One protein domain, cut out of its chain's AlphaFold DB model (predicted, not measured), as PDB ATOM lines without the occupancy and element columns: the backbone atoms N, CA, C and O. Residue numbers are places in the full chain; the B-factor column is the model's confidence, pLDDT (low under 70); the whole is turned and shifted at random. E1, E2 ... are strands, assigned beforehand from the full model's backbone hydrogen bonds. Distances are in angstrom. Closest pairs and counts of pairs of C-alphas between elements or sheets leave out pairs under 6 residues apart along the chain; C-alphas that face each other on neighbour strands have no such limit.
ATOM      1  N   VAL A 114     -46.002 -66.965 -45.267       88.62
ATOM      2  CA  VAL A 114     -45.907 -65.557 -44.886       88.62
ATOM      3  C   VAL A 114     -44.607 -65.354 -44.140       88.62
ATOM      4  O   VAL A 114     -44.337 -66.064 -43.177       88.62
ATOM      5  N   THR A 115     -43.818 -64.375 -44.561       90.94
ATOM      6  CA  THR A 115     -42.538 -64.029 -43.948       90.94
ATOM      7  C   THR A 115     -42.601 -62.661 -43.288       90.94
ATOM      8  O   THR A 115     -43.036 -61.690 -43.909       90.94
ATOM      9  N   PHE A 116     -42.090 -62.589 -42.068       90.75
ATOM     10  CA  PHE A 116     -41.858 -61.368 -41.310       90.75
ATOM     11  C   PHE A 116     -40.355 -61.119 -41.268       90.75
ATOM     12  O   PHE A 116     -39.613 -61.931 -40.713       90.75
ATOM     13  N   GLU A 117     -39.903 -60.040 -41.897       89.81
ATOM     14  CA  GLU A 117     -38.495 -59.650 -41.950       89.81
ATOM     15  C   GLU A 117     -38.243 -58.473 -41.012       89.81
ATOM     16  O   GLU A 117     -38.883 -57.434 -41.138       89.81
ATOM     17  N   LEU A 118     -37.293 -58.626 -40.091       82.69
ATOM     18  CA  LEU A 118     -36.862 -57.539 -39.218       82.69
ATOM     19  C   LEU A 118     -35.732 -56.743 -39.885       82.69
ATOM     20  O   LEU A 118     -34.746 -57.330 -40.350       82.69
ATOM     21  N   THR A 119     -35.849 -55.415 -39.903       80.75
ATOM     22  CA  THR A 119     -34.836 -54.528 -40.500       80.75
ATOM     23  C   THR A 119     -33.840 -53.938 -39.509       80.75
ATOM     24  O   THR A 119     -32.772 -53.490 -39.934       80.75
ATOM     25  N   THR A 120     -34.106 -54.024 -38.205       68.75
ATOM     26  CA  THR A 120     -33.198 -53.586 -37.133       68.75
ATOM     27  C   THR A 120     -32.623 -54.772 -36.336       68.75
ATOM     28  O   THR A 120     -33.243 -55.832 -36.280       68.75
ATOM     29  N   PRO A 121     -31.404 -54.685 -35.763       64.25
ATOM     30  CA  PRO A 121     -30.859 -55.736 -34.895       64.25
ATOM     31  C   PRO A 121     -31.661 -55.895 -33.592       64.25
ATOM     32  O   PRO A 121     -32.165 -54.917 -33.048       64.25
ATOM     33  N   TYR A 122     -31.744 -57.126 -33.075       64.88
ATOM     34  CA  TYR A 122     -32.509 -57.451 -31.864       64.88
ATOM     35  C   TYR A 122     -31.903 -56.877 -30.590       64.88
ATOM     36  O   TYR A 122     -30.729 -57.107 -30.302       64.88
ATOM     37  N   LEU A 123     -32.773 -56.286 -29.774       72.62
ATOM     38  CA  LEU A 123     -32.551 -56.091 -28.339       72.62
ATOM     39  C   LEU A 123     -33.623 -56.791 -27.507       72.62
ATOM     40  O   LEU A 123     -33.293 -57.465 -26.535       72.62
ATOM     41  N   TYR A 124     -34.886 -56.715 -27.937       85.81
ATOM     42  CA  TYR A 124     -36.008 -57.349 -27.247       85.81
ATOM     43  C   TYR A 124     -36.866 -58.148 -28.243       85.81
ATOM     44  O   TYR A 124     -37.249 -57.602 -29.283       85.81
ATOM     45  N   PRO A 125     -37.141 -59.443 -27.991       88.38
ATOM     46  CA  PRO A 125     -38.014 -60.235 -28.852       88.38
ATOM     47  C   PRO A 125     -39.458 -59.736 -28.741       88.38
ATOM     48  O   PRO A 125     -39.938 -59.482 -27.637       88.38
ATOM     49  N   ILE A 126     -40.157 -59.646 -29.873       91.56
ATOM     50  CA  ILE A 126     -41.573 -59.249 -29.904       91.56
ATOM     51  C   ILE A 126     -42.479 -60.459 -30.120       91.56
ATOM     52  O   ILE A 126     -42.066 -61.464 -30.703       91.56
ATOM     53  N   ILE A 127     -43.736 -60.343 -29.698       93.00
ATOM     54  CA  ILE A 127     -44.788 -61.308 -30.029       93.00
ATOM     55  C   ILE A 127     -45.782 -60.625 -30.957       93.00
ATOM     56  O   ILE A 127     -46.336 -59.584 -30.610       93.00
ATOM     57  N   ILE A 128     -46.027 -61.225 -32.119       93.19
ATOM     58  CA  ILE A 128     -47.040 -60.766 -33.070       93.19
ATOM     59  C   ILE A 128     -48.163 -61.790 -33.190       93.19
ATOM     60  O   ILE A 128     -47.941 -62.996 -33.090       93.19
ATOM     61  N   ARG A 129     -49.370 -61.310 -33.462       91.88
ATOM     62  CA  ARG A 129     -50.508 -62.121 -33.874       91.88
ATOM     63  C   ARG A 129     -50.724 -61.941 -35.368       91.88
ATOM     64  O   ARG A 129     -50.909 -60.823 -35.833       91.88
ATOM     65  N   TYR A 130     -50.732 -63.047 -36.102       89.62
ATOM     66  CA  TYR A 130     -51.161 -63.104 -37.498       89.62
ATOM     67  C   TYR A 130     -52.331 -64.080 -37.608       89.62
ATOM     68  O   TYR A 130     -52.178 -65.286 -37.393       89.62
ATOM     69  N   ALA A 131     -53.518 -63.556 -37.920       85.44
ATOM     70  CA  ALA A 131     -54.775 -64.301 -37.832       85.44
ATOM     71  C   ALA A 131     -54.986 -64.922 -36.430       85.44
ATOM     72  O   ALA A 131     -55.218 -64.193 -35.469       85.44
ATOM     73  N   GLN A 132     -54.927 -66.252 -36.298       82.88
ATOM     74  CA  GLN A 132     -55.075 -66.959 -35.013       82.88
ATOM     75  C   GLN A 132     -53.743 -67.438 -34.421       82.88
ATOM     76  O   GLN A 132     -53.737 -68.042 -33.350       82.88
ATOM     77  N   SER A 133     -52.630 -67.188 -35.109       85.00
ATOM     78  CA  SER A 133     -51.314 -67.667 -34.701       85.00
ATOM     79  C   SER A 133     -50.544 -66.564 -33.988       85.00
ATOM     80  O   SER A 133     -50.405 -65.460 -34.516       85.00
ATOM     81  N   GLU A 134     -50.008 -66.887 -32.816       91.75
ATOM     82  CA  GLU A 134     -49.018 -66.066 -32.119       91.75
ATOM     83  C   GLU A 134     -47.614 -66.518 -32.526       91.75
ATOM     84  O   GLU A 134     -47.305 -67.712 -32.532       91.75
ATOM     85  N   LEU A 135     -46.770 -65.561 -32.895       91.06
ATOM     86  CA  LEU A 135     -45.415 -65.794 -33.371       91.06
ATOM     87  C   LEU A 135     -44.450 -64.958 -32.542       91.06
ATOM     88  O   LEU A 135     -44.619 -63.745 -32.415       91.06
ATOM     89  N   ILE A 136     -43.412 -65.606 -32.020       91.56
ATOM     90  CA  ILE A 136     -42.281 -64.916 -31.399       91.56
ATOM     91  C   ILE A 136     -41.313 -64.532 -32.515       91.56
ATOM     92  O   ILE A 136     -40.839 -65.394 -33.258       91.56
ATOM     93  N   VAL A 137     -41.017 -63.242 -32.631       87.75
ATOM     94  CA  VAL A 137     -40.030 -62.705 -33.565       87.75
ATOM     95  C   VAL A 137     -38.746 -62.438 -32.790       87.75
ATOM     96  O   VAL A 137     -38.560 -61.375 -32.203       87.75
ATOM     97  N   ASP A 138     -37.865 -63.437 -32.780       83.75
ATOM     98  CA  ASP A 138     -36.555 -63.441 -32.109       83.75
ATOM     99  C   ASP A 138     -35.373 -63.613 -33.089       83.75
ATOM    100  O   ASP A 138     -34.208 -63.658 -32.691       83.75
ATOM    101  N   LYS A 139     -35.671 -63.736 -34.388       80.75
ATOM    102  CA  LYS A 139     -34.720 -63.970 -35.482       80.75
ATOM    103  C   LYS A 139     -35.098 -63.157 -36.698       80.75
ATOM    104  O   LYS A 139     -36.278 -63.023 -37.005       80.75
ATOM    105  N   ARG A 140     -34.078 -62.755 -37.465       83.50
ATOM    106  CA  ARG A 140     -34.177 -61.844 -38.619       83.50
ATOM    107  C   ARG A 140     -35.339 -62.137 -39.573       83.50
ATOM    108  O   ARG A 140     -35.869 -61.211 -40.181       83.50
ATOM    109  N   THR A 141     -35.706 -63.405 -39.726       85.94
ATOM    110  CA  THR A 141     -36.891 -63.803 -40.478       85.94
ATOM    111  C   THR A 141     -37.651 -64.881 -39.720       85.94
ATOM    112  O   THR A 141     -37.063 -65.891 -39.325       85.94
ATOM    113  N   VAL A 142     -38.957 -64.683 -39.567       89.88
ATOM    114  CA  VAL A 142     -39.903 -65.678 -39.045       89.88
ATOM    115  C   VAL A 142     -40.974 -65.924 -40.096       89.88
ATOM    116  O   VAL A 142     -41.348 -65.005 -40.825       89.88
ATOM    117  N   SER A 143     -41.451 -67.162 -40.214       88.12
ATOM    118  CA  SER A 143     -42.476 -67.518 -41.193       88.12
ATOM    119  C   SER A 143     -43.607 -68.345 -40.598       88.12
ATOM    120  O   SER A 143     -43.387 -69.131 -39.679       88.12
ATOM    121  N   THR A 144     -44.799 -68.198 -41.166       89.25
ATOM    122  CA  THR A 144     -46.004 -68.977 -40.847       89.25
ATOM    123  C   THR A 144     -46.810 -69.229 -42.120       89.25
ATOM    124  O   THR A 144     -46.539 -68.608 -43.145       89.25
ATOM    125  N   ASP A 145     -47.813 -70.097 -42.073       86.25
ATOM    126  CA  ASP A 145     -48.698 -70.337 -43.217       86.25
ATOM    127  C   ASP A 145     -49.666 -69.160 -43.431       86.25
ATOM    128  O   ASP A 145     -50.223 -68.601 -42.481       86.25
ATOM    129  N   ALA A 146     -49.878 -68.779 -44.692       80.69
ATOM    130  CA  ALA A 146     -50.777 -67.694 -45.065       80.69
ATOM    131  C   ALA A 146     -52.236 -67.981 -44.697       80.69
ATOM    132  O   ALA A 146     -52.737 -69.095 -44.842       80.69
ATOM    133  N   SER A 147     -52.941 -66.927 -44.281       75.50
ATOM    134  CA  SER A 147     -54.367 -66.959 -43.964       75.50
ATOM    135  C   SER A 147     -55.112 -65.860 -44.721       75.50
ATOM    136  O   SER A 147     -54.599 -64.757 -44.911       75.50
ATOM    137  N   MET A 148     -56.346 -66.151 -45.145       59.34
ATOM    138  CA  MET A 148     -57.135 -65.296 -46.047       59.34
ATOM    139  C   MET A 148     -57.544 -63.929 -45.461       59.34
ATOM    140  O   MET A 148     -58.052 -63.090 -46.202       59.34
ATOM    141  N   ALA A 149     -57.334 -63.685 -44.162       58.50
ATOM    142  CA  ALA A 149     -57.696 -62.431 -43.491       58.50
ATOM    143  C   ALA A 149     -56.805 -62.127 -42.267       58.50
ATOM    144  O   ALA A 149     -57.305 -61.832 -41.184       58.50
ATOM    145  N   GLY A 150     -55.483 -62.252 -42.403       62.75
ATOM    146  CA  GLY A 150     -54.563 -61.918 -41.313       62.75
ATOM    147  C   GLY A 150     -54.252 -60.422 -41.252       62.75
ATOM    148  O   GLY A 150     -53.385 -59.950 -41.990       62.75
ATOM    149  N   GLU A 151     -54.920 -59.682 -40.366       78.44
ATOM    150  CA  GLU A 151     -54.307 -58.476 -39.796       78.44
ATOM    151  C   GLU A 151     -53.142 -58.910 -38.899       78.44
ATOM    152  O   GLU A 151     -53.192 -59.972 -38.266       78.44
ATOM    153  N   VAL A 152     -52.066 -58.125 -38.927       89.19
ATOM    154  CA  VAL A 152     -50.910 -58.329 -38.057       89.19
ATOM    155  C   VAL A 152     -51.019 -57.337 -36.919       89.19
ATOM    156  O   VAL A 152     -51.206 -56.147 -37.160       89.19
ATOM    157  N   GLU A 153     -50.870 -57.832 -35.703       91.75
ATOM    158  CA  GLU A 153     -50.853 -57.017 -34.497       91.75
ATOM    159  C   GLU A 153     -49.631 -57.371 -33.660       91.75
ATOM    160  O   GLU A 153     -49.320 -58.546 -33.468       91.75
ATOM    161  N   ILE A 154     -48.943 -56.359 -33.148       91.88
ATOM    162  CA  ILE A 154     -47.902 -56.522 -32.141       91.88
ATOM    163  C   ILE A 154     -48.596 -56.681 -30.790       91.88
ATOM    164  O   ILE A 154     -49.180 -55.739 -30.259       91.88
ATOM    165  N   MET A 155     -48.518 -57.888 -30.238       91.69
ATOM    166  CA  MET A 155     -49.111 -58.242 -28.950       91.69
ATOM    167  C   MET A 155     -48.216 -57.832 -27.778       91.69
ATOM    168  O   MET A 155     -48.728 -57.486 -26.716       91.69
ATOM    169  N   GLN A 156     -46.890 -57.928 -27.941       91.88
ATOM    170  CA  GLN A 156     -45.899 -57.605 -26.906       91.88
ATOM    171  C   GLN A 156     -44.608 -57.088 -27.544       91.88
ATOM    172  O   GLN A 156     -44.134 -57.681 -28.517       91.88
ATOM    173  N   LEU A 157     -44.018 -56.032 -26.976       90.81
ATOM    174  CA  LEU A 157     -42.714 -55.515 -27.393       90.81
ATOM    175  C   LEU A 157     -41.563 -56.208 -26.665       90.81
ATOM    176  O   LEU A 157     -40.434 -56.167 -27.149       90.81
ATOM    177  N   GLY A 158     -41.812 -56.801 -25.495       86.62
ATOM    178  CA  GLY A 158     -40.800 -57.525 -24.723       86.62
ATOM    179  C   GLY A 158     -39.734 -56.635 -24.068       86.62
ATOM    180  O   GLY A 158     -38.867 -57.145 -23.358       86.62
ATOM    181  N   GLY A 159     -39.790 -55.318 -24.272       89.00
ATOM    182  CA  GLY A 159     -38.871 -54.343 -23.693       89.00
ATOM    183  C   GLY A 159     -39.123 -52.914 -24.192       89.00
ATOM    184  O   GLY A 159     -40.084 -52.678 -24.929       89.00
ATOM    185  N   PRO A 160     -38.289 -51.940 -23.781       88.69
ATOM    186  CA  PRO A 160     -38.421 -50.535 -24.165       88.69
ATOM    187  C   PRO A 160     -38.026 -50.308 -25.633       88.69
ATOM    188  O   PRO A 160     -36.902 -49.917 -25.952       88.69
ATOM    189  N   GLN A 161     -38.963 -50.572 -26.540       88.50
ATOM    190  CA  GLN A 161     -38.856 -50.290 -27.969       88.50
ATOM    191  C   GLN A 161     -40.224 -49.930 -28.553       88.50
ATOM    192  O   GLN A 161     -41.248 -50.305 -27.999       88.50
ATOM    193  N   ILE A 162     -40.241 -49.212 -29.670       90.19
ATOM    194  CA  ILE A 162     -41.439 -49.017 -30.496       90.19
ATOM    195  C   ILE A 162     -41.250 -49.825 -31.765       90.19
ATOM    196  O   ILE A 162     -40.159 -49.822 -32.331       90.19
ATOM    197  N   CYS A 163     -42.290 -50.521 -32.200       90.00
ATOM    198  CA  CYS A 163     -42.221 -51.360 -33.384       90.00
ATOM    199  C   CYS A 163     -43.377 -51.051 -34.324       90.00
ATOM    200  O   CYS A 163     -44.513 -50.892 -33.886       90.00
ATOM    201  N   ASP A 164     -43.072 -51.040 -35.614       90.94
ATOM    202  CA  ASP A 164     -44.040 -50.902 -36.691       90.94
ATOM    203  C   ASP A 164     -43.998 -52.128 -37.594       90.94
ATOM    204  O   ASP A 164     -42.935 -52.711 -37.824       90.94
ATOM    205  N   VAL A 165     -45.165 -52.504 -38.121       90.75
ATOM    206  CA  VAL A 165     -45.291 -53.557 -39.130       90.75
ATOM    207  C   VAL A 165     -45.795 -52.948 -40.431       90.75
ATOM    208  O   VAL A 165     -46.922 -52.460 -40.508       90.75
ATOM    209  N   GLU A 166     -44.982 -53.035 -41.478       91.38
ATOM    210  CA  GLU A 166     -45.350 -52.628 -42.829       91.38
ATOM    211  C   GLU A 166     -45.671 -53.856 -43.687       91.38
ATOM    212  O   GLU A 166     -44.904 -54.817 -43.781       91.38
ATOM    213  N   LYS A 167     -46.829 -53.840 -44.352       90.44
ATOM    214  CA  LYS A 167     -47.207 -54.887 -45.305       90.44
ATOM    215  C   LYS A 167     -46.605 -54.580 -46.677       90.44
ATOM    216  O   LYS A 167     -47.125 -53.734 -47.400       90.44
ATOM    217  N   LEU A 168     -45.571 -55.324 -47.068       88.69
ATOM    218  CA  LEU A 168     -44.942 -55.204 -48.391       88.69
ATOM    219  C   LEU A 168     -45.719 -55.969 -49.473       88.69
ATOM    220  O   LEU A 168     -45.801 -55.536 -50.622       88.69
ATOM    221  N   SER A 169     -46.290 -57.121 -49.119       85.56
ATOM    222  CA  SER A 169     -47.174 -57.914 -49.981       85.56
ATOM    223  C   SER A 169     -48.138 -58.760 -49.142       85.56
ATOM    224  O   SER A 169     -48.136 -58.701 -47.916       85.56
ATOM    225  N   ASN A 170     -48.980 -59.577 -49.777       82.00
ATOM    226  CA  ASN A 170     -49.883 -60.495 -49.067       82.00
ATOM    227  C   ASN A 170     -49.166 -61.587 -48.255       82.00
ATOM    228  O   ASN A 170     -49.789 -62.192 -47.387       82.00
ATOM    229  N   VAL A 171     -47.880 -61.819 -48.524       86.00
ATOM    230  CA  VAL A 171     -47.066 -62.855 -47.872       86.00
ATOM    231  C   VAL A 171     -45.758 -62.317 -47.303       86.00
ATOM    232  O   VAL A 171     -44.951 -63.084 -46.792       86.00
ATOM    233  N   LYS A 172     -45.520 -61.007 -47.377       89.44
ATOM    234  CA  LYS A 172     -44.286 -60.402 -46.882       89.44
ATOM    235  C   LYS A 172     -44.586 -59.158 -46.063       89.44
ATOM    236  O   LYS A 172     -45.213 -58.221 -46.557       89.44
ATOM    237  N   TYR A 173     -44.083 -59.163 -44.839       91.62
ATOM    238  CA  TYR A 173     -44.177 -58.072 -43.884       91.62
ATOM    239  C   TYR A 173     -42.778 -57.660 -43.453       91.62
ATOM    240  O   TYR A 173     -41.899 -58.506 -43.273       91.62
ATOM    241  N   GLU A 174     -42.594 -56.362 -43.284       92.44
ATOM    242  CA  GLU A 174     -41.412 -55.778 -42.680       92.44
ATOM    243  C   GLU A 174     -41.747 -55.339 -41.259       92.44
ATOM    244  O   GLU A 174     -42.820 -54.791 -41.014       92.44
ATOM    245  N   ILE A 175     -40.844 -55.608 -40.324       91.44
ATOM    246  CA  ILE A 175     -40.945 -55.166 -38.940       91.44
ATOM    247  C   ILE A 175     -39.752 -54.257 -38.662       91.44
ATOM    248  O   ILE A 175     -38.598 -54.655 -38.841       91.44
ATOM    249  N   ALA A 176     -40.033 -53.042 -38.204       89.56
ATOM    250  CA  ALA A 176     -39.022 -52.069 -37.824       89.56
ATOM    251  C   ALA A 176     -39.178 -51.745 -36.338       89.56
ATOM    252  O   ALA A 176     -40.177 -51.154 -35.939       89.56
ATOM    253  N   CYS A 177     -38.196 -52.137 -35.526       88.31
ATOM    254  CA  CYS A 177     -38.188 -51.879 -34.087       88.31
ATOM    255  C   CYS A 177     -37.095 -50.878 -33.714       88.31
ATOM    256  O   CYS A 177     -35.934 -51.042 -34.093       88.31
ATOM    257  N   HIS A 178     -37.467 -49.870 -32.935       85.81
ATOM    258  CA  HIS A 178     -36.610 -48.785 -32.484       85.81
ATOM    259  C   HIS A 178     -36.529 -48.817 -30.954       85.81
ATOM    260  O   HIS A 178     -37.485 -48.412 -30.284       85.81
ATOM    261  N   PRO A 179     -35.422 -49.321 -30.378       86.75
ATOM    262  CA  PRO A 179     -35.215 -49.283 -28.936       86.75
ATOM    263  C   PRO A 179     -35.157 -47.836 -28.452       86.75
ATOM    264  O   PRO A 179     -34.591 -46.965 -29.119       86.75
ATOM    265  N   TYR A 180     -35.715 -47.593 -27.271       86.56
ATOM    266  CA  TYR A 180     -35.706 -46.281 -26.644       86.56
ATOM    267  C   TYR A 180     -35.229 -46.356 -25.200       86.56
ATOM    268  O   TYR A 180     -35.168 -47.415 -24.573       86.56
ATOM    269  N   ILE A 181     -34.946 -45.185 -24.649       85.44
ATOM    270  CA  ILE A 181     -34.747 -44.982 -23.224       85.44
ATOM    271  C   ILE A 181     -35.636 -43.843 -22.731       85.44
ATOM    272  O   ILE A 181     -35.901 -42.884 -23.455       85.44
ATOM    273  N   THR A 182     -36.166 -43.975 -21.518       86.56
ATOM    274  CA  THR A 182     -37.034 -42.959 -20.919       86.56
ATOM    275  C   THR A 182     -36.188 -41.930 -20.180       86.56
ATOM    276  O   THR A 182     -35.351 -42.302 -19.365       86.56
ATOM    277  N   VAL A 183     -36.419 -40.649 -20.461       82.38
ATOM    278  CA  VAL A 183     -35.612 -39.522 -19.967       82.38
ATOM    279  C   VAL A 183     -36.541 -38.452 -19.406       82.38
ATOM    280  O   VAL A 183     -37.555 -38.123 -20.032       82.38
ATOM    281  N   SER A 184     -36.205 -37.897 -18.241       80.06
ATOM    282  CA  SER A 184     -36.854 -36.704 -17.707       80.06
ATOM    283  C   SER A 184     -36.132 -35.444 -18.172       80.06
ATOM    284  O   SER A 184     -34.976 -35.215 -17.836       80.06
ATOM    285  N   GLU A 185     -36.832 -34.557 -18.872       77.50
ATOM    286  CA  GLU A 185     -36.296 -33.251 -19.262       77.50
ATOM    287  C   GLU A 185     -37.335 -32.164 -19.010       77.50
ATOM    288  O   GLU A 185     -38.453 -32.245 -19.515       77.50
ATOM    289  N   ASN A 186     -36.970 -31.098 -18.292       76.44
ATOM    290  CA  ASN A 186     -37.862 -29.949 -18.076       76.44
ATOM    291  C   ASN A 186     -39.248 -30.327 -17.537       76.44
ATOM    292  O   ASN A 186     -40.262 -29.850 -18.043       76.44
ATOM    293  N   GLU A 187     -39.283 -31.208 -16.535       76.94
ATOM    294  CA  GLU A 187     -40.517 -31.736 -15.934       76.94
ATOM    295  C   GLU A 187     -41.368 -32.593 -16.887       76.94
ATOM    296  O   GLU A 187     -42.456 -33.010 -16.503       76.94
ATOM    297  N   LYS A 188     -40.886 -32.895 -18.097       85.44
ATOM    298  CA  LYS A 188     -41.532 -33.770 -19.082       85.44
ATOM    299  C   LYS A 188     -40.819 -35.109 -19.153       85.44
ATOM    300  O   LYS A 188     -39.641 -35.210 -18.823       85.44
ATOM    301  N   VAL A 189     -41.527 -36.118 -19.645       86.62
ATOM    302  CA  VAL A 189     -40.945 -37.431 -19.938       86.62
ATOM    303  C   VAL A 189     -40.884 -37.624 -21.443       86.62
ATOM    304  O   VAL A 189     -41.895 -37.458 -22.133       86.62
ATOM    305  N   TYR A 190     -39.712 -37.998 -21.938       88.12
ATOM    306  CA  TYR A 190     -39.455 -38.291 -23.340       88.12
ATOM    307  C   TYR A 190     -39.003 -39.739 -23.522       88.12
ATOM    308  O   TYR A 190     -38.334 -40.315 -22.663       88.12
ATOM    309  N   LEU A 191     -39.349 -40.308 -24.673       89.12
ATOM    310  CA  LEU A 191     -38.679 -41.467 -25.244       89.12
ATOM    311  C   LEU A 191     -37.532 -40.957 -26.112       89.12
ATOM    312  O   LEU A 191     -37.782 -40.219 -27.062       89.12
ATOM    313  N   HIS A 192     -36.302 -41.318 -25.775       86.06
ATOM    314  CA  HIS A 192     -35.115 -41.021 -26.569       86.06
ATOM    315  C   HIS A 192     -34.728 -42.248 -27.376       86.06
ATOM    316  O   HIS A 192     -34.564 -43.331 -26.814       86.06
ATOM    317  N   PHE A 193     -34.564 -42.062 -28.678       82.06
ATOM    318  CA  PHE A 193     -34.087 -43.085 -29.600       82.06
ATOM    319  C   PHE A 193     -32.612 -42.816 -29.924       82.06
ATOM    320  O   PHE A 193     -32.083 -41.749 -29.603       82.06
ATOM    321  N   GLY A 194     -31.926 -43.776 -30.548       68.69
ATOM    322  CA  GLY A 194     -30.533 -43.585 -30.959       68.69
ATOM    323  C   GLY A 194     -30.334 -42.294 -31.762       68.69
ATOM    324  O   GLY A 194     -31.094 -42.001 -32.681       68.69
ATOM    325  N   GLY A 195     -29.314 -41.505 -31.407       67.56
ATOM    326  CA  GLY A 195     -29.089 -40.173 -31.980       67.56
ATOM    327  C   GLY A 195     -29.712 -39.047 -31.147       67.56
ATOM    328  O   GLY A 195     -29.508 -38.997 -29.943       67.56
ATOM    329  N   GLN A 196     -30.388 -38.088 -31.791       65.88
ATOM    330  CA  GLN A 196     -31.027 -36.922 -31.140       65.88
ATOM    331  C   GLN A 196     -32.562 -36.950 -31.247       65.88
ATOM    332  O   GLN A 196     -33.236 -35.993 -30.858       65.88
ATOM    333  N   ASP A 197     -33.115 -38.035 -31.788       82.50
ATOM    334  CA  ASP A 197     -34.548 -38.181 -31.993       82.50
ATOM    335  C   ASP A 197     -35.236 -38.505 -30.667       82.50
ATOM    336  O   ASP A 197     -34.817 -39.387 -29.913       82.50
ATOM    337  N   LYS A 198     -36.324 -37.784 -30.381       88.00
ATOM    338  CA  LYS A 198     -37.133 -38.008 -29.185       88.00
ATOM    339  C   LYS A 198     -38.617 -37.805 -29.436       88.00
ATOM    340  O   LYS A 198     -39.020 -36.969 -30.243       88.00
ATOM    341  N   GLN A 199     -39.430 -38.528 -28.679       90.69
ATOM    342  CA  GLN A 199     -40.886 -38.449 -28.698       90.69
ATOM    343  C   GLN A 199     -41.398 -38.123 -27.297       90.69
ATOM    344  O   GLN A 199     -40.955 -38.701 -26.309       90.69
ATOM    345  N   LEU A 200     -42.318 -37.164 -27.191       90.19
ATOM    346  CA  LEU A 200     -42.914 -36.793 -25.908       90.19
ATOM    347  C   LEU A 200     -43.830 -37.920 -25.415       90.19
ATOM    348  O   LEU A 200     -44.779 -38.277 -26.106       90.19
ATOM    349  N   LEU A 201     -43.567 -38.428 -24.211       90.06
ATOM    350  CA  LEU A 201     -44.402 -39.423 -23.533       90.06
ATOM    351  C   LEU A 201     -45.381 -38.759 -22.562       90.06
ATOM    352  O   LEU A 201     -46.552 -39.124 -22.493       90.06
ATOM    353  N   PHE A 202     -44.911 -37.759 -21.816       87.81
ATOM    354  CA  PHE A 202     -45.728 -37.035 -20.850       87.81
ATOM    355  C   PHE A 202     -45.341 -35.562 -20.826       87.81
ATOM    356  O   PHE A 202     -44.212 -35.209 -20.480       87.81
ATOM    357  N   ASP A 203     -46.303 -34.703 -21.166       86.38
ATOM    358  CA  ASP A 203     -46.253 -33.301 -20.768       86.38
ATOM    359  C   ASP A 203     -46.843 -33.179 -19.369       86.38
ATOM    360  O   ASP A 203     -47.896 -33.755 -19.089       86.38
ATOM    361  N   ASN A 204     -46.180 -32.421 -18.511       78.44
ATOM    362  CA  ASN A 204     -46.571 -32.222 -17.130       78.44
ATOM    363  C   ASN A 204     -47.299 -30.883 -16.983       78.44
ATOM    364  O   ASN A 204     -46.688 -29.871 -16.632       78.44
ATOM    365  N   PRO A 205     -48.618 -30.837 -17.253       72.94
ATOM    366  CA  PRO A 205     -49.357 -29.579 -17.325       72.94
ATOM    367  C   PRO A 205     -49.388 -28.836 -15.988       72.94
ATOM    368  O   PRO A 205     -49.590 -27.623 -15.956       72.94
ATOM    369  N   ASN A 206     -49.198 -29.564 -14.888       74.94
ATOM    370  CA  ASN A 206     -49.300 -29.051 -13.531       74.94
ATOM    371  C   ASN A 206     -47.947 -28.612 -12.958       74.94
ATOM    372  O   ASN A 206     -47.925 -28.138 -11.824       74.94
ATOM    373  N   LYS A 207     -46.846 -28.764 -13.715       75.25
ATOM    374  CA  LYS A 207     -45.475 -28.506 -13.240       75.25
ATOM    375  C   LYS A 207     -45.162 -29.246 -11.940       75.25
ATOM    376  O   LYS A 207     -44.565 -28.710 -11.010       75.25
ATOM    377  N   GLU A 208     -45.673 -30.468 -11.839       81.19
ATOM    378  CA  GLU A 208     -45.374 -31.342 -10.711       81.19
ATOM    379  C   GLU A 208     -43.902 -31.751 -10.804       81.19
ATOM    380  O   GLU A 208     -43.348 -31.899 -11.889       81.19
ATOM    381  N   ARG A 209     -43.225 -31.965  -9.688       81.44
ATOM    382  CA  ARG A 209     -41.868 -32.499  -9.743       81.44
ATOM    383  C   ARG A 209     -41.929 -33.946 -10.236       81.44
ATOM    384  O   ARG A 209     -42.604 -34.765  -9.621       81.44
ATOM    385  N   LEU A 210     -41.217 -34.288 -11.307       82.19
ATOM    386  CA  LEU A 210     -41.040 -35.690 -11.692       82.19
ATOM    387  C   LEU A 210     -39.978 -36.342 -10.796       82.19
ATOM    388  O   LEU A 210     -38.907 -35.768 -10.578       82.19
ATOM    389  N   LEU A 211     -40.257 -37.541 -10.288       77.94
ATOM    390  CA  LEU A 211     -39.258 -38.359  -9.608       77.94
ATOM    391  C   LEU A 211     -38.557 -39.248 -10.638       77.94
ATOM    392  O   LEU A 211     -38.943 -40.396 -10.830       77.94
ATOM    393  N   ALA A 212     -37.531 -38.712 -11.305       65.56
ATOM    394  CA  ALA A 212     -36.796 -39.424 -12.357       65.56
ATOM    395  C   ALA A 212     -36.254 -40.797 -11.904       65.56
ATOM    396  O   ALA A 212     -36.209 -41.735 -12.696       65.56
ATOM    397  N   SER A 213     -35.948 -40.946 -10.607       65.75
ATOM    398  CA  SER A 213     -35.526 -42.208  -9.981       65.75
ATOM    399  C   SER A 213     -36.532 -43.345 -10.070       65.75
ATOM    400  O   SER A 213     -36.152 -44.502  -9.927       65.75
ATOM    401  N   GLU A 214     -37.796 -43.015 -10.310       77.31
ATOM    402  CA  GLU A 214     -38.922 -43.937 -10.284       77.31
ATOM    403  C   GLU A 214     -39.497 -44.164 -11.692       77.31
ATOM    404  O   GLU A 214     -40.609 -44.667 -11.830       77.31
ATOM    405  N   ASN A 215     -38.768 -43.775 -12.744       83.06
ATOM    406  CA  ASN A 215     -39.154 -44.039 -14.126       83.06
ATOM    407  C   ASN A 215     -38.693 -45.442 -14.541       83.06
ATOM    408  O   ASN A 215     -37.496 -45.731 -14.516       83.06
ATOM    409  N   MET A 216     -39.606 -46.316 -14.972       86.94
ATOM    410  CA  MET A 216     -39.219 -47.650 -15.445       86.94
ATOM    411  C   MET A 216     -40.188 -48.277 -16.448       86.94
ATOM    412  O   MET A 216     -41.389 -48.025 -16.423       86.94
ATOM    413  N   TRP A 217     -39.662 -49.156 -17.301       89.12
ATOM    414  CA  TRP A 217     -40.469 -50.026 -18.157       89.12
ATOM    415  C   TRP A 217     -40.918 -51.273 -17.380       89.12
ATOM    416  O   TRP A 217     -40.093 -51.931 -16.739       89.12
ATOM    417  N   PHE A 218     -42.206 -51.621 -17.449       91.00
ATOM    418  CA  PHE A 218     -42.749 -52.877 -16.922       91.00
ATOM    419  C   PHE A 218     -44.113 -53.212 -17.551       91.00
ATOM    420  O   PHE A 218     -44.996 -52.357 -17.554       91.00
ATOM    421  N   GLU A 219     -44.299 -54.456 -18.018       89.44
ATOM    422  CA  GLU A 219     -45.535 -54.947 -18.668       89.44
ATOM    423  C   GLU A 219     -46.055 -54.001 -19.767       89.44
ATOM    424  O   GLU A 219     -47.181 -53.512 -19.692       89.44
ATOM    425  N   GLU A 220     -45.223 -53.723 -20.779       89.94
ATOM    426  CA  GLU A 220     -45.616 -52.903 -21.943       89.94
ATOM    427  C   GLU A 220     -46.088 -51.490 -21.554       89.94
ATOM    428  O   GLU A 220     -46.939 -50.880 -22.201       89.94
ATOM    429  N   LYS A 221     -45.555 -50.972 -20.442       92.62
ATOM    430  CA  LYS A 221     -45.850 -49.639 -19.921       92.62
ATOM    431  C   LYS A 221     -44.590 -48.965 -19.416       92.62
ATOM    432  O   LYS A 221     -43.728 -49.604 -18.813       92.62
ATOM    433  N   VAL A 222     -44.533 -47.650 -19.582       93.06
ATOM    434  CA  VAL A 222     -43.608 -46.795 -18.834       93.06
ATOM    435  C   VAL A 222     -44.337 -46.283 -17.600       93.06
ATOM    436  O   VAL A 222     -45.366 -45.619 -17.720       93.06
ATOM    437  N   TRP A 223     -43.803 -46.603 -16.427       93.12
ATOM    438  CA  TRP A 223     -44.276 -46.177 -15.114       93.12
ATOM    439  C   TRP A 223     -43.439 -45.010 -14.615       93.12
ATOM    440  O   TRP A 223     -42.228 -45.005 -14.817       93.12
ATOM    441  N   PHE A 224     -44.081 -44.037 -13.974       91.06
ATOM    442  CA  PHE A 224     -43.407 -42.877 -13.392       91.06
ATOM    443  C   PHE A 224     -44.243 -42.241 -12.281       91.06
ATOM    444  O   PHE A 224     -45.467 -42.413 -12.212       91.06
ATOM    445  N   ILE A 225     -43.574 -41.481 -11.412       89.06
ATOM    446  CA  ILE A 225     -44.196 -40.790 -10.282       89.06
ATOM    447  C   ILE A 225     -44.013 -39.281 -10.436       89.06
ATOM    448  O   ILE A 225     -42.901 -38.790 -10.645       89.06
ATOM    449  N   THR A 226     -45.107 -38.534 -10.289       87.94
ATOM    450  CA  THR A 226     -45.065 -37.080 -10.104       87.94
ATOM    451  C   THR A 226     -45.372 -36.719  -8.655       87.94
ATOM    452  O   THR A 226     -46.149 -37.389  -7.978       87.94
ATOM    453  N   GLN A 227     -44.754 -35.653  -8.160       84.81
ATOM    454  CA  GLN A 227     -44.947 -35.111  -6.824       84.81
ATOM    455  C   GLN A 227     -45.423 -33.665  -6.936       84.81
ATOM    456  O   GLN A 227     -44.785 -32.840  -7.586       84.81
ATOM    457  N   SER A 228     -46.517 -33.331  -6.260       77.19
ATOM    458  CA  SER A 228     -46.938 -31.944  -6.084       77.19
ATOM    459  C   SER A 228     -47.026 -31.586  -4.608       77.19
ATOM    460  O   SER A 228     -47.391 -32.416  -3.772       77.19
ATOM    461  N   ASP A 229     -46.768 -30.317  -4.302       71.69
ATOM    462  CA  ASP A 229     -46.870 -29.786  -2.941       71.69
ATOM    463  C   ASP A 229     -48.298 -29.889  -2.371       71.69
ATOM    464  O   ASP A 229     -48.483 -29.949  -1.158       71.69
ATOM    465  N   ALA A 230     -49.321 -29.911  -3.235       68.38
ATOM    466  CA  ALA A 230     -50.730 -29.879  -2.837       68.38
ATOM    467  C   ALA A 230     -51.423 -31.252  -2.854       68.38
ATOM    468  O   ALA A 230     -52.385 -31.463  -2.118       68.38
ATOM    469  N   SER A 231     -50.982 -32.170  -3.717       63.81
ATOM    470  CA  SER A 231     -51.632 -33.467  -3.972       63.81
ATOM    471  C   SER A 231     -50.773 -34.678  -3.606       63.81
ATOM    472  O   SER A 231     -51.224 -35.805  -3.797       63.81
ATOM    473  N   GLY A 232     -49.573 -34.462  -3.057       82.69
ATOM    474  CA  GLY A 232     -48.654 -35.539  -2.706       82.69
ATOM    475  C   GLY A 232     -48.087 -36.220  -3.951       82.69
ATOM    476  O   GLY A 232     -47.763 -35.553  -4.934       82.69
ATOM    477  N   PHE A 233     -47.956 -37.544  -3.905       88.00
ATOM    478  CA  PHE A 233     -47.441 -38.340  -5.017       88.00
ATOM    479  C   PHE A 233     -48.564 -38.880  -5.904       88.00
ATOM    480  O   PHE A 233     -49.622 -39.267  -5.410       88.00
ATOM    481  N   ARG A 234     -48.314 -38.968  -7.210       89.12
ATOM    482  CA  ARG A 234     -49.214 -39.575  -8.191       89.12
ATOM    483  C   ARG A 234     -48.462 -40.578  -9.038       89.12
ATOM    484  O   ARG A 234     -47.490 -40.229  -9.705       89.12
ATOM    485  N   LEU A 235     -48.965 -41.805  -9.045       91.88
ATOM    486  CA  LEU A 235     -48.473 -42.841  -9.934       91.88
ATOM    487  C   LEU A 235     -49.175 -42.763 -11.283       91.88
ATOM    488  O   LEU A 235     -50.406 -42.706 -11.360       91.88
ATOM    489  N   GLN A 236     -48.380 -42.816 -12.343       92.56
ATOM    490  CA  GLN A 236     -48.860 -42.775 -13.713       92.56
ATOM    491  C   GLN A 236     -48.206 -43.883 -14.538       92.56
ATOM    492  O   GLN A 236     -47.097 -44.333 -14.239       92.56
ATOM    493  N   SER A 237     -48.902 -44.322 -15.583       94.12
ATOM    494  CA  SER A 237     -48.321 -45.175 -16.616       94.12
ATOM    495  C   SER A 237     -48.785 -44.755 -18.001       94.12
ATOM    496  O   SER A 237     -49.934 -44.338 -18.147       94.12
ATOM    497  N   VAL A 238     -47.950 -44.956 -19.013       93.81
ATOM    498  CA  VAL A 238     -48.339 -44.881 -20.430       93.81
ATOM    499  C   VAL A 238     -48.117 -46.254 -21.056       93.81
ATOM    500  O   VAL A 238     -47.019 -46.796 -20.917       93.81
ATOM    501  N   SER A 239     -49.160 -46.838 -21.654       92.44
ATOM    502  CA  SER A 239     -49.089 -48.144 -22.326       92.44
ATOM    503  C   SER A 239     -48.570 -48.041 -23.750       92.44
ATOM    504  O   SER A 239     -48.494 -46.952 -24.318       92.44
ATOM    505  N   PHE A 240     -48.228 -49.195 -24.315       90.81
ATOM    506  CA  PHE A 240     -47.952 -49.347 -25.732       90.81
ATOM    507  C   PHE A 240     -48.983 -50.288 -26.350       90.81
ATOM    508  O   PHE A 240     -49.115 -51.431 -25.917       90.81
ATOM    509  N   ASP A 241     -49.701 -49.801 -27.358       87.12
ATOM    510  CA  ASP A 241     -50.741 -50.536 -28.068       87.12
ATOM    511  C   ASP A 241     -50.300 -50.740 -29.518       87.12
ATOM    512  O   ASP A 241     -49.948 -49.786 -30.214       87.12
ATOM    513  N   ASN A 242     -50.277 -52.000 -29.967       86.44
ATOM    514  CA  ASN A 242     -49.768 -52.387 -31.287       86.44
ATOM    515  C   ASN A 242     -48.379 -51.786 -31.601       86.44
ATOM    516  O   ASN A 242     -48.117 -51.308 -32.701       86.44
ATOM    517  N   GLY A 243     -47.508 -51.771 -30.592       80.81
ATOM    518  CA  GLY A 243     -46.142 -51.267 -30.680       80.81
ATOM    519  C   GLY A 243     -45.973 -49.748 -30.665       80.81
ATOM    520  O   GLY A 243     -44.837 -49.289 -30.739       80.81
ATOM    521  N   GLN A 244     -47.055 -48.983 -30.504       86.19
ATOM    522  CA  GLN A 244     -47.062 -47.518 -30.482       86.19
ATOM    523  C   GLN A 244     -47.521 -46.965 -29.134       86.19
ATOM    524  O   GLN A 244     -48.150 -47.668 -28.353       86.19
ATOM    525  N   LEU A 245     -47.227 -45.691 -28.854       89.88
ATOM    526  CA  LEU A 245     -47.688 -45.024 -27.631       89.88
ATOM    527  C   LEU A 245     -49.222 -45.043 -27.529       89.88
ATOM    528  O   LEU A 245     -49.917 -44.519 -28.400       89.88
ATOM    529  N   GLY A 246     -49.716 -45.623 -26.440       88.25
ATOM    530  CA  GLY A 246     -51.127 -45.734 -26.102       88.25
ATOM    531  C   GLY A 246     -51.566 -44.732 -25.036       88.25
ATOM    532  O   GLY A 246     -51.040 -43.619 -24.914       88.25
ATOM    533  N   ASP A 247     -52.562 -45.136 -24.251       87.12
ATOM    534  CA  ASP A 247     -53.215 -44.264 -23.281       87.12
ATOM    535  C   ASP A 247     -52.416 -44.074 -21.983       87.12
ATOM    536  O   ASP A 247     -51.761 -44.971 -21.440       87.12
ATOM    537  N   ARG A 248     -52.550 -42.869 -21.420       90.94
ATOM    538  CA  ARG A 248     -52.066 -42.546 -20.077       90.94
ATOM    539  C   ARG A 248     -53.112 -42.912 -19.030       90.94
ATOM    540  O   ARG A 248     -54.249 -42.445 -19.087       90.94
ATOM    541  N   VAL A 249     -52.675 -43.603 -17.985       92.44
ATOM    542  CA  VAL A 249     -53.481 -43.935 -16.806       92.44
ATOM    543  C   VAL A 249     -52.871 -43.297 -15.562       92.44
ATOM    544  O   VAL A 249     -51.658 -43.340 -15.366       92.44
ATOM    545  N   VAL A 250     -53.723 -42.714 -14.718       90.69
ATOM    546  CA  VAL A 250     -53.375 -42.248 -13.367       90.69
ATOM    547  C   VAL A 250     -54.007 -43.216 -12.375       90.69
ATOM    548  O   VAL A 250     -55.172 -43.576 -12.542       90.69
ATOM    549  N   TYR A 251     -53.250 -43.644 -11.370       90.81
ATOM    550  CA  TYR A 251     -53.711 -44.615 -10.379       90.81
ATOM    551  C   TYR A 251     -54.051 -43.943  -9.046       90.81
ATOM    552  O   TYR A 251     -53.463 -42.927  -8.684       90.81
ATOM    553  N   ASP A 252     -54.966 -44.560  -8.297       86.62
ATOM    554  CA  ASP A 252     -55.497 -44.020  -7.037       86.62
ATOM    555  C   ASP A 252     -54.574 -44.220  -5.818       86.62
ATOM    556  O   ASP A 252     -54.904 -43.786  -4.717       86.62
TER     557      ASP A 252
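AT A GLANCE: This is residues 114 to 252 of the 584 residues of an uncharacterized protein of Pseudoalteromonas sp. 3D05 (UniProt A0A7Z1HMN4). One long, strongly twisted sheet, E1 E4 E6 E7 E8 E9, runs along the model with the 14-residue strand E7 as its spine, and two small three-stranded sheets cover it, E3 E2 E5 over the end with E1 and E4 and E10 E11 E12 over the end with E8 and E9. Each small sheet is partly face to face with the long one, making two sandwich-like halves that share E7. The printed part has 139 residues with no named helix and twelve named strands, E1 to E12 in order; it is all strand, the long sheet mixed and branched, the small ones antiparallel. It is elongated, spanning 57 by 33 by 20 A, and only just loose, close to compact, with a radius of gyration of the C-alphas of 17.5 A.

HOW THE PARTS SIT: Begin at E1, residues 114 to 118: E4, residues 141 to 145, is antiparallel on one side of it, with N 116 and O 142 2.8 A apart, and E7, residues 172 to 185, is parallel on the other side, with N 173 and O 115 2.9 A apart. Next look at E2, residues 126 to 130, which makes a hairpin with E3, residues 133 to 137; N 135 and O 128 are 2.8 A apart. E5, residues 152 to 156, is the other neighbour of E2, antiparallel, with N 129 and O 153 2.8 A apart. Back in the long sheet, E6, residues 161 to 167, makes a hairpin with E7, where N 166 and O 174 are 2.8 A apart. E8, residues 188 to 193, makes a hairpin with E7 too, where N 192 and O 181 are 2.8 A apart. The pairing is staggered: E1 beside residues 172 to 175 and E8 beside 180 to 185 lie on one side of E7, E6 on the other side. E9, residues 198 to 202, completes the meander E6 E7 E8 E9, each strand the antiparallel neighbour of the one before; N 191 and O 199 are 2.8 A apart. A second meander is E10, residues 221 to 228, E11, residues 232 to 241, and E12, residues 244 to 250; N 234 and O 226 are 2.8 A apart, as are N 246 and O 239. The three sheets form a stack of sheets, face to face in pairs: the long sheet's strands stand at 38 degrees to those of E3 E2 E5 and at 21 degrees to those of E10 E11 E12. The closest C-alphas of E6 and E12, those of Ile 162 and Gln 244, are 5.8 A apart.

IN THESE COORDINATES: Find C-alpha 114, where E1 begins, at (-45.907, -65.557, -44.886). E7 starts at C-alpha 172, (-44.286, -60.402, -46.882), and runs 39.5 A to C-alpha 185 at (-36.296, -33.251, -19.262). E11 measures 29.5 A, E10 22.5 A, E6 19.8 A and E12 19.0 A from first to last C-alpha; E12 ends at C-alpha 250, (-53.375, -42.248, -13.367).

THE WHOLE: Look for the two C-alphas farthest apart at Asp 145 and Ala 230, 57.2 A. The printed part has no cut, and its one long link is E9 to E10, residues 203 to 220, where short pairings tie residues 209 to 210 to 226 to 227 of E10 and residues 216 to 217 to 222 to 223 of E10. The mean pLDDT of the printed part is 84.8; it is under 70 at residues 120 to 122, 148 to 150, 194 to 196, 212 to 213 and 230 to 231.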